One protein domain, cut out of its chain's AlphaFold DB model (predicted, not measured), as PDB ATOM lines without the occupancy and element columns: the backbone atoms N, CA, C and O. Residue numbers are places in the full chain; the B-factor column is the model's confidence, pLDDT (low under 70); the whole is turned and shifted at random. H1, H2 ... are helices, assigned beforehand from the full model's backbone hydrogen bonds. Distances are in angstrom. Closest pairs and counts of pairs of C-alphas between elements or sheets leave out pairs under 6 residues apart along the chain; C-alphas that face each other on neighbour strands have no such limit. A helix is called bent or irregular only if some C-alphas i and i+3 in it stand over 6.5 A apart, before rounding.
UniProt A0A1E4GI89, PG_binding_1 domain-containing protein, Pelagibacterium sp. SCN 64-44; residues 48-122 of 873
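Overview. This is residues 48 to 122 of the 873 residues of the protein "PG_binding_1 domain-containing protein" of Pelagibacterium sp. SCN 64-44 (UniProt A0A1E4GI89). Three helices, H2, H3 and H4, make a compact core with their centres in a triangle, each pair set at a wide angle; H2 touches both of the others. H1 lies at one end of this core, near H3, and a wide loop of residues 75 to 87 leads from the last residue of H2 back past H2 to the first residue of H3. The printed part has 75 residues with four named helices, H1, H2, H3 and H4 in that order along the chain, and no named strand, and its class is all helix. The whole is compact, with a radius of gyration of the C-alphas of 10.9 A, and its rounded outline spans 29 by 25 by 21 A.

Arrangement. Begin with H2, residues 62 to 74, one of the two longest helices with 13 residues. Look next at H4, residues 111 to 122, which touches H2 with 9 pairs of C-alphas within 8 A. Their closest C-alphas are those of Ala 71 and Ala 121, 5.3 A apart. The two run the same way at a steep tilt of 55 degrees, and their centres are 10.8 A apart. Now turn to H3, residues 88 to 100, which H2 touches with residues 69 to 72 alone. Here the closest C-alphas are those of Leu 72 and Ala 93, 6.6 A apart. H2 and H3 also run the same way, at a steep tilt of 53 degrees. H3 and H4 are close but not clearly touching: their closest C-alphas, those of Gln 98 and Gln 113, are 7.7 A apart, and their lines are about perpendicular at 85 degrees. Move outward to H1, residues 48 to 58, which touches no helix. It is close to H3 but not clearly touching it, with the C-alphas of Leu 50 and Gln 88 the closest at 7.8 A and the lines about perpendicular at 85 degrees. It is likewise close to H2 but not clearly touching it: the closest C-alphas are those of Tyr 57 and Arg 65, 7.1 A apart, and the lines are about perpendicular at 74 degrees. H1 and H4 are apart. Along the backbones of H2, H3 and H4 you will find every O i to N i+4 pair within hydrogen-bond range, while in H1 5 of 7 are.

Along the chain. Find C-alpha 62 at (178.502, 181.355, 108.665); from there H2 runs 18.1 A to Asp 74. H3, also of 13 residues, runs 18.5 A from Gln 88 to Ser 100. Go back to the first printed residue for H1: C-alpha 48 stands at (162.517, 175.794, 122.943), and the helix runs 15.1 A to Asp 58. H4 runs 16.3 A from Ala 111 to Gly 122, and its last C-alpha stands at (190.197, 194.394, 118.130). None of the four helices is bent or irregular.

Size, cuts and confidence. Look from Val 48 to Gly 122 for the two C-alphas farthest apart, at 33.7 A; these are also the first and the last printed residue. The printed part has no cut. Residues 59 to 61 form a tight link from H1 to H2, and residues 101 to 110 form a short link from H3 to H4. Residues 75 to 87 form the long link from H2 to H3, and their C-alphas lie 8 to 13 A from the mean of the C-alphas. Read the B-factor column for the model's confidence: the mean pLDDT of the printed part is 84.4. It is under 70 in residues 48 to 55, which belong to H1, and the mean over H1 is 63.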
ATOM      1  N   VAL A  48     163.238 174.843 123.807       51.16
ATOM      2  CA  VAL A  48     162.517 175.794 122.943       51.16
ATOM      3  C   VAL A  48     163.170 177.174 122.992       51.16
ATOM      4  O   VAL A  48     163.367 177.782 121.944       51.16
ATOM      5  N   ARG A  49     163.568 177.657 124.176       56.03
ATOM      6  CA  ARG A  49     164.252 178.949 124.337       56.03
ATOM      7  C   ARG A  49     165.657 178.929 123.726       56.03
ATOM      8  O   ARG A  49     166.022 179.873 123.038       56.03
ATOM      9  N   LEU A  50     166.423 177.848 123.892       52.50
ATOM     10  CA  LEU A  50     167.718 177.685 123.220       52.50
ATOM     11  C   LEU A  50     167.578 177.557 121.696       52.50
ATOM     12  O   LEU A  50     168.361 178.178 120.981       52.50
ATOM     13  N   ALA A  51     166.573 176.830 121.195       55.28
ATOM     14  CA  ALA A  51     166.299 176.717 119.759       55.28
ATOM     15  C   ALA A  51     165.823 178.047 119.142       55.28
ATOM     16  O   ALA A  51     166.148 178.367 117.999       55.28
ATOM     17  N   GLN A  52     165.079 178.859 119.899       55.84
ATOM     18  CA  GLN A  52     164.712 180.220 119.501       55.84
ATOM     19  C   GLN A  52     165.930 181.157 119.493       55.84
ATOM     20  O   GLN A  52     166.062 181.980 118.586       55.84
ATOM     21  N   ASN A  53     166.845 181.009 120.455       62.16
ATOM     22  CA  ASN A  53     168.059 181.819 120.542       62.16
ATOM     23  C   ASN A  53     169.085 181.460 119.452       62.16
ATOM     24  O   ASN A  53     169.724 182.360 118.906       62.16
ATOM     25  N   SER A  54     169.219 180.180 119.082       60.50
ATOM     26  CA  SER A  54     170.081 179.751 117.970       60.50
ATOM     27  C   SER A  54     169.555 180.237 116.613       60.50
ATOM     28  O   SER A  54     170.345 180.676 115.777       60.50
ATOM     29  N   ALA A  55     168.227 180.284 116.430       67.19
ATOM     30  CA  ALA A  55     167.593 180.745 115.193       67.19
ATOM     31  C   ALA A  55     167.924 182.207 114.829       67.19
ATOM     32  O   ALA A  55     167.939 182.561 113.651       67.19
ATOM     33  N   ILE A  56     168.221 183.061 115.816       73.31
ATOM     34  CA  ILE A  56     168.642 184.455 115.582       73.31
ATOM     35  C   ILE A  56     170.053 184.510 114.982       73.31
ATOM     36  O   ILE A  56     170.322 185.317 114.093       73.31
ATOM     37  N   TYR A  57     170.951 183.628 115.423       79.81
ATOM     38  CA  TYR A  57     172.301 183.525 114.870       79.81
ATOM     39  C   TYR A  57     172.320 182.827 113.508       79.81
ATOM     40  O   TYR A  57     173.162 183.156 112.676       79.81
ATOM     41  N   ASP A  58     171.375 181.928 113.238       77.00
ATOM     42  CA  ASP A  58     171.226 181.284 111.926       77.00
ATOM     43  C   ASP A  58     170.833 182.263 110.806       77.00
ATOM     44  O   ASP A  58     171.072 181.978 109.632       77.00
ATOM     45  N   MET A  59     170.294 183.441 111.149       78.94
ATOM     46  CA  MET A  59     170.071 184.534 110.192       78.94
ATOM     47  C   MET A  59     171.368 185.260 109.790       78.94
ATOM     48  O   MET A  59     171.369 185.990 108.800       78.94
ATOM     49  N   MET A  60     172.469 185.071 110.528       82.94
ATOM     50  CA  MET A  60     173.795 185.583 110.168       82.94
ATOM     51  C   MET A  60     174.521 184.594 109.254       82.94
ATOM     52  O   MET A  60     174.399 183.370 109.382       82.94
ATOM     53  N   SER A  61     175.360 185.107 108.356       88.88
ATOM     54  CA  SER A  61     176.210 184.242 107.540       88.88
ATOM     55  C   SER A  61     177.157 183.416 108.422       88.88
ATOM     56  O   SER A  61     177.589 183.840 109.499       88.88
ATOM     57  N   LYS A  62     177.542 182.221 107.953       85.50
ATOM     58  CA  LYS A  62     178.502 181.355 108.665       85.50
ATOM     59  C   LYS A  62     179.823 182.081 108.960       85.50
ATOM     60  O   LYS A  62     180.428 181.870 110.006       85.50
ATOM     61  N   GLN A  63     180.237 182.988 108.074       84.50
ATOM     62  CA  GLN A  63     181.439 183.801 108.258       84.50
ATOM     63  C   GLN A  63     181.285 184.851 109.369       84.50
ATOM     64  O   GLN A  63     182.213 185.062 110.155       84.50
ATOM     65  N   GLU A  64     180.123 185.497 109.476       86.94
ATOM     66  CA  GLU A  64     179.833 186.430 110.572       86.94
ATOM     67  C   GLU A  64     179.801 185.703 111.913       86.94
ATOM     68  O   GLU A  64     180.427 186.165 112.867       86.94
ATOM     69  N   ARG A  65     179.186 184.518 111.968       92.75
ATOM     70  CA  ARG A  65     179.201 183.666 113.162       92.75
ATOM     71  C   ARG A  65     180.613 183.250 113.568       92.75
ATOM     72  O   ARG A  65     180.984 183.439 114.722       92.75
ATOM     73  N   ARG A  66     181.452 182.808 112.626       92.81
ATOM     74  CA  ARG A  66     182.880 182.540 112.904       92.81
ATOM     75  C   ARG A  66     183.599 183.762 113.462       92.81
ATOM     76  O   ARG A  66     184.431 183.633 114.349       92.81
ATOM     77  N   THR A  67     183.267 184.950 112.964       92.69
ATOM     78  CA  THR A  67     183.857 186.202 113.456       92.69
ATOM     79  C   THR A  67     183.457 186.477 114.906       92.69
ATOM     80  O   THR A  67     184.300 186.893 115.694       92.69
ATOM     81  N   LEU A  68     182.202 186.212 115.286       94.25
ATOM     82  CA  LEU A  68     181.740 186.372 116.669       94.25
ATOM     83  C   LEU A  68     182.330 185.318 117.612       94.25
ATOM     84  O   LEU A  68     182.791 185.676 118.688       94.25
ATOM     85  N   GLN A  69     182.365 184.044 117.208       95.19
ATOM     86  CA  GLN A  69     183.018 182.977 117.981       95.19
ATOM     87  C   GLN A  69     184.506 183.260 118.184       95.19
ATOM     88  O   GLN A  69     185.006 183.087 119.289       95.19
ATOM     89  N   ARG A  70     185.201 183.740 117.143       95.50
ATOM     90  CA  ARG A  70     186.606 184.146 117.251       95.50
ATOM     91  C   ARG A  70     186.775 185.295 118.235       95.50
ATOM     92  O   ARG A  70     187.579 185.174 119.138       95.50
ATOM     93  N   ALA A  71     185.959 186.344 118.136       93.69
ATOM     94  CA  ALA A  71     186.020 187.462 119.075       93.69
ATOM     95  C   ALA A  71     185.717 187.041 120.529       93.69
ATOM     96  O   ALA A  71     186.344 187.537 121.458       93.69
ATOM     97  N   LEU A  72     184.785 186.104 120.741       94.44
ATOM     98  CA  LEU A  72     184.524 185.523 122.064       94.44
ATOM     99  C   LEU A  72     185.704 184.675 122.565       94.44
ATOM    100  O   LEU A  72     185.976 184.689 123.763       94.44
ATOM    101  N   ALA A  73     186.399 183.960 121.676       91.31
ATOM    102  CA  ALA A  73     187.585 183.174 122.012       91.31
ATOM    103  C   ALA A  73     188.797 184.059 122.328       91.31
ATOM    104  O   ALA A  73     189.451 183.849 123.345       91.31
ATOM    105  N   ASP A  74     189.035 185.096 121.522       90.50
ATOM    106  CA  ASP A  74     190.116 186.072 121.710       90.50
ATOM    107  C   ASP A  74     189.991 186.799 123.063       90.50
ATOM    108  O   ASP A  74     190.989 187.164 123.679       90.50
ATOM    109  N   LEU A  75     188.759 186.970 123.554       89.88
ATOM    110  CA  LEU A  75     188.451 187.551 124.864       89.88
ATOM    111  C   LEU A  75     188.357 186.518 126.004       89.88
ATOM    112  O   LEU A  75     188.046 186.888 127.135       89.88
ATOM    113  N   GLY A  76     188.596 185.233 125.729       90.06
ATOM    114  CA  GLY A  76     188.612 184.157 126.728       90.06
ATOM    115  C   GLY A  76     187.238 183.641 127.176       90.06
ATOM    116  O   GLY A  76     187.166 182.844 128.108       90.06
ATOM    117  N   PHE A  77     186.142 184.054 126.530       89.69
ATOM    118  CA  PHE A  77     184.783 183.594 126.854       89.69
ATOM    119  C   PHE A  77     184.397 182.282 126.155       89.69
ATOM    120  O   PHE A  77     183.439 181.637 126.579       89.69
ATOM    121  N   TYR A  78     185.100 181.886 125.088       93.31
ATOM    122  CA  TYR A  78     184.803 180.690 124.292       93.31
ATOM    123  C   TYR A  78     186.059 179.830 124.085       93.31
ATOM    124  O   TYR A  78     187.068 180.328 123.604       93.31
ATOM    125  N   GLN A  79     185.990 178.539 124.431       85.38
ATOM    126  CA  GLN A  79     187.114 177.586 124.329       85.38
ATOM    127  C   GLN A  79     186.862 176.457 123.309       85.38
ATOM    128  O   GLN A  79     187.664 175.537 123.184       85.38
ATOM    129  N   GLY A  80     185.737 176.510 122.587       82.31
ATOM    130  CA  GLY A  80     185.400 175.545 121.539       82.31
ATOM    131  C   GLY A  80     185.958 175.926 120.163       82.31
ATOM    132  O   GLY A  80     186.514 177.007 119.962       82.31
ATOM    133  N   SER A  81     185.750 175.051 119.177       86.19
ATOM    134  CA  SER A  81     186.138 175.294 117.784       86.19
ATOM    135  C   SER A  81     185.399 176.495 117.175       86.19
ATOM    136  O   SER A  81     184.193 176.669 117.365       86.19
ATOM    137  N   VAL A  82     186.119 177.328 116.412       91.00
ATOM    138  CA  VAL A  82     185.557 178.458 115.644       91.00
ATOM    139  C   VAL A  82     185.080 177.952 114.280       91.00
ATOM    140  O   VAL A  82     185.728 178.131 113.244       91.00
ATOM    141  N   ASP A  83     183.942 177.272 114.279       86.25
ATOM    142  CA  ASP A  83     183.368 176.590 113.117       86.25
ATOM    143  C   ASP A  83     182.204 177.352 112.470       86.25
ATOM    144  O   ASP A  83     181.900 177.105 111.299       86.25
ATOM    145  N   GLY A  84     181.646 178.358 113.144       86.31
ATOM    146  CA  GLY A  84     180.500 179.162 112.719       86.31
ATOM    147  C   GLY A  84     179.151 178.597 113.149       86.31
ATOM    148  O   GLY A  84     178.132 179.185 112.788       86.31
ATOM    149  N   ASP A  85     179.138 177.501 113.905       88.38
ATOM    150  CA  ASP A  85     177.931 176.805 114.330       88.38
ATOM    151  C   ASP A  85     177.636 177.177 115.802       88.38
ATOM    152  O   ASP A  85     178.309 176.761 116.743       88.38
ATOM    153  N   PHE A  86     176.646 178.056 116.011       82.56
ATOM    154  CA  PHE A  86     176.318 178.622 117.332       82.56
ATOM    155  C   PHE A  86     175.514 177.629 118.190       82.56
ATOM    156  O   PHE A  86     174.286 177.682 118.249       82.56
ATOM    157  N   GLY A  87     176.225 176.710 118.848       82.06
ATOM    158  CA  GLY A  87     175.666 175.750 119.806       82.06
ATOM    159  C   GLY A  87     175.613 176.268 121.250       82.06
ATOM    160  O   GLY A  87     175.868 177.441 121.530       82.06
ATOM    161  N   GLN A  88     175.329 175.366 122.199       81.81
ATOM    162  CA  GLN A  88     175.218 175.702 123.629       81.81
ATOM    163  C   GLN A  88     176.468 176.413 124.176       81.81
ATOM    164  O   GLN A  88     176.343 177.397 124.903       81.81
ATOM    165  N   GLY A  89     177.665 175.981 123.762       81.00
ATOM    166  CA  GLY A  89     178.925 176.609 124.167       81.00
ATOM    167  C   GLY A  89     179.070 178.058 123.689       81.00
ATOM    168  O   GLY A  89     179.512 178.916 124.450       81.00
ATOM    169  N   SER A  90     178.641 178.376 122.461       91.25
ATOM    170  CA  SER A  90     178.695 179.751 121.937       91.25
ATOM    171  C   SER A  90     177.664 180.668 122.606       91.25
ATOM    172  O   SER A  90     177.956 181.837 122.854       91.25
ATOM    173  N   LEU A  91     176.486 180.140 122.958       88.38
ATOM    174  CA  LEU A  91     175.459 180.881 123.701       88.38
ATOM    175  C   LEU A  91     175.890 181.158 125.150       88.38
ATOM    176  O   LEU A  91     175.696 182.269 125.646       88.38
ATOM    177  N   ALA A  92     176.525 180.190 125.815       85.00
ATOM    178  CA  ALA A  92     177.090 180.370 127.154       85.00
ATOM    179  C   ALA A  92     178.248 181.386 127.160       85.00
ATOM    180  O   ALA A  92     178.333 182.233 128.056       85.00
ATOM    181  N   ALA A  93     179.094 181.366 126.126       90.62
ATOM    182  CA  ALA A  93     180.147 182.358 125.926       90.62
ATOM    183  C   ALA A  93     179.577 183.770 125.711       90.62
ATOM    184  O   ALA A  93     180.008 184.723 126.361       90.62
ATOM    185  N   ALA A  94     178.550 183.906 124.865       92.56
ATOM    186  CA  ALA A  94     177.851 185.172 124.650       92.56
ATOM    187  C   ALA A  94     177.194 185.699 125.939       92.56
ATOM    188  O   ALA A  94     177.282 186.890 126.235       92.56
ATOM    189  N   ALA A  95     176.591 184.817 126.742       87.88
ATOM    190  CA  ALA A  95     176.013 185.160 128.040       87.88
ATOM    191  C   ALA A  95     177.081 185.610 129.056       87.88
ATOM    192  O   ALA A  95     176.851 186.539 129.832       87.88
ATOM    193  N   SER A  96     178.263 184.991 129.030       87.25
ATOM    194  CA  SER A  96     179.402 185.369 129.876       87.25
ATOM    195  C   SER A  96     179.971 186.735 129.486       87.25
ATOM    196  O   SER A  96     180.188 187.574 130.361       87.25
ATOM    197  N   PHE A  97     180.096 187.012 128.183       94.81
ATOM    198  CA  PHE A  97     180.458 188.335 127.666       94.81
ATOM    199  C   PHE A  97     179.417 189.406 128.034       94.81
ATOM    200  O   PHE A  97     179.769 190.486 128.491       94.81
ATOM    201  N   GLN A  98     178.118 189.114 127.924       93.38
ATOM    202  CA  GLN A  98     177.078 190.037 128.400       93.38
ATOM    203  C   GLN A  98     177.222 190.331 129.895       93.38
ATOM    204  O   GLN A  98     177.090 191.479 130.316       93.38
ATOM    205  N   GLY A  99     177.555 189.310 130.688       88.44
ATOM    206  CA  GLY A  99     177.853 189.464 132.105       88.44
ATOM    207  C   GLY A  99     179.045 190.381 132.383       88.44
ATOM    208  O   GLY A  99     178.981 191.146 133.342       88.44
ATOM    209  N   SER A 100     180.096 190.338 131.559       90.94
ATOM    210  CA  SER A 100     181.295 191.167 131.750       90.94
ATOM    211  C   SER A 100     181.058 192.648 131.441       90.94
ATOM    212  O   SER A 100     181.678 193.503 132.067       90.94
ATOM    213  N   ILE A 101     180.104 192.964 130.557       89.25
ATOM    214  CA  ILE A 101     179.692 194.344 130.246       89.25
ATOM    215  C   ILE A 101     178.475 194.821 131.064       89.25
ATOM    216  O   ILE A 101     177.896 195.862 130.757       89.25
ATOM    217  N   GLY A 102     178.053 194.065 132.088       85.56
ATOM    218  CA  GLY A 102     176.922 194.420 132.956       85.56
ATOM    219  C   GLY A 102     175.537 194.312 132.300       85.56
ATOM    220  O   GLY A 102     174.573 194.891 132.801       85.56
ATOM    221  N   ALA A 103     175.418 193.588 131.186       88.38
ATOM    222  CA  ALA A 103     174.160 193.336 130.493       88.38
ATOM    223  C   ALA A 103     173.465 192.055 130.994       88.38
ATOM    224  O   ALA A 103     174.067 191.177 131.616       88.38
ATOM    225  N   GLN A 104     172.170 191.925 130.687       81.94
ATOM    226  CA  GLN A 104     171.418 190.706 130.975       81.94
ATOM    227  C   GLN A 104     171.994 189.528 130.170       81.94
ATOM    228  O   GLN A 104     172.144 189.621 128.954       81.94
ATOM    229  N   ARG A 105     172.296 188.419 130.857       88.88
ATOM    230  CA  ARG A 105     172.936 187.211 130.304       88.88
ATOM    231  C   ARG A 105     171.953 186.352 129.500       88.88
ATOM    232  O   ARG A 105     171.594 185.253 129.910       88.88
ATOM    233  N   THR A 106     171.458 186.881 128.388       84.19
ATOM    234  CA  THR A 106     170.475 186.212 127.519       84.19
ATOM    235  C   THR A 106     171.107 185.199 126.564       84.19
ATOM    236  O   THR A 106     170.399 184.350 126.025       84.19
ATOM    237  N   GLY A 107     172.420 185.297 126.327       83.25
ATOM    238  CA  GLY A 107     173.140 184.500 125.332       83.25
ATOM    239  C   GLY A 107     172.916 184.957 123.887       83.25
ATOM    240  O   GLY A 107     173.495 184.367 122.982       83.25
ATOM    241  N   ILE A 108     172.111 186.007 123.665       87.69
ATOM    242  CA  ILE A 108     171.871 186.626 122.354       87.69
ATOM    243  C   ILE A 108     172.427 188.046 122.358       87.69
ATOM    244  O   ILE A 108     171.911 188.912 123.063       87.69
ATOM    245  N   LEU A 109     173.438 188.296 121.530       86.06
ATOM    246  CA  LEU A 109     174.089 189.595 121.402       86.06
ATOM    247  C   LEU A 109     173.264 190.537 120.516       86.06
ATOM    248  O   LEU A 109     172.976 190.220 119.362       86.06
ATOM    249  N   SER A 110     172.923 191.719 121.033       86.88
ATOM    250  CA  SER A 110     172.365 192.809 120.223       86.88
ATOM    251  C   SER A 110     173.409 193.376 119.247       86.88
ATOM    252  O   SER A 110     174.605 193.139 119.401       86.88
ATOM    253  N   ALA A 111     172.981 194.166 118.256       84.38
ATOM    254  CA  ALA A 111     173.903 194.815 117.316       84.38
ATOM    255  C   ALA A 111     174.971 195.667 118.034       84.38
ATOM    256  O   ALA A 111     176.157 195.564 117.715       84.38
ATOM    257  N   ASP A 112     174.566 196.416 119.062       85.81
ATOM    258  CA  ASP A 112     175.473 197.216 119.891       85.81
ATOM    259  C   ASP A 112     176.453 196.331 120.674       85.81
ATOM    260  O   ASP A 112     177.646 196.619 120.743       85.81
ATOM    261  N   GLN A 113     175.979 195.203 121.217       91.19
ATOM    262  CA  GLN A 113     176.824 194.238 121.928       91.19
ATOM    263  C   GLN A 113     177.801 193.525 120.985       91.19
ATOM    264  O   GLN A 113     178.934 193.264 121.375       91.19
ATOM    265  N   ILE A 114     177.407 193.250 119.740       92.06
ATOM    266  CA  ILE A 114     178.289 192.699 118.701       92.06
ATOM    267  C   ILE A 114     179.381 193.702 118.334       92.06
ATOM    268  O   ILE A 114     180.538 193.316 118.161       92.06
ATOM    269  N   GLN A 115     179.038 194.984 118.211       88.50
ATOM    270  CA  GLN A 115     180.024 196.025 117.946       88.50
ATOM    271  C   GLN A 115     180.995 196.170 119.120       88.50
ATOM    272  O   GLN A 115     182.201 196.243 118.895       88.50
ATOM    273  N   HIS A 116     180.489 196.131 120.355       90.50
ATOM    274  CA  HIS A 116     181.311 196.162 121.564       90.50
ATOM    275  C   HIS A 116     182.236 194.939 121.646       90.50
ATOM    276  O   HIS A 116     183.428 195.092 121.890       90.50
ATOM    277  N   LEU A 117     181.725 193.742 121.346       93.25
ATOM    278  CA  LEU A 117     182.508 192.507 121.294       93.25
ATOM    279  C   LEU A 117     183.652 192.607 120.273       93.25
ATOM    280  O   LEU A 117     184.796 192.288 120.584       93.25
ATOM    281  N   LYS A 118     183.354 193.076 119.055       90.44
ATOM    282  CA  LYS A 118     184.354 193.239 117.988       90.44
ATOM    283  C   LYS A 118     185.381 194.324 118.315       90.44
ATOM    284  O   LYS A 118     186.548 194.151 117.980       90.44
ATOM    285  N   ALA A 119     184.963 195.417 118.951       88.06
ATOM    286  CA  ALA A 119     185.865 196.474 119.400       88.06
ATOM    287  C   ALA A 119     186.811 195.963 120.497       88.06
ATOM    288  O   ALA A 119     188.021 196.101 120.357       88.06
ATOM    289  N   ALA A 120     186.277 195.276 121.512       85.62
ATOM    290  CA  ALA A 120     187.065 194.691 122.595       85.62
ATOM    291  C   ALA A 120     188.074 193.648 122.081       85.62
ATOM    292  O   ALA A 120     189.235 193.659 122.483       85.62
ATOM    293  N   ALA A 121     187.669 192.785 121.142       84.81
ATOM    294  CA  ALA A 121     188.576 191.823 120.511       84.81
ATOM    295  C   ALA A 121     189.632 192.505 119.616       84.81
ATOM    296  O   ALA A 121     190.786 192.083 119.575       84.81
ATOM    297  N   GLY A 122     189.265 193.590 118.924       75.00
ATOM    298  CA  GLY A 122     190.197 194.394 118.130       75.00
ATOM    299  C   GLY A 122     191.251 195.107 118.980       75.00
ATOM    300  O   GLY A 122     192.414 195.173 118.585       75.00
TER     301      GLY A 122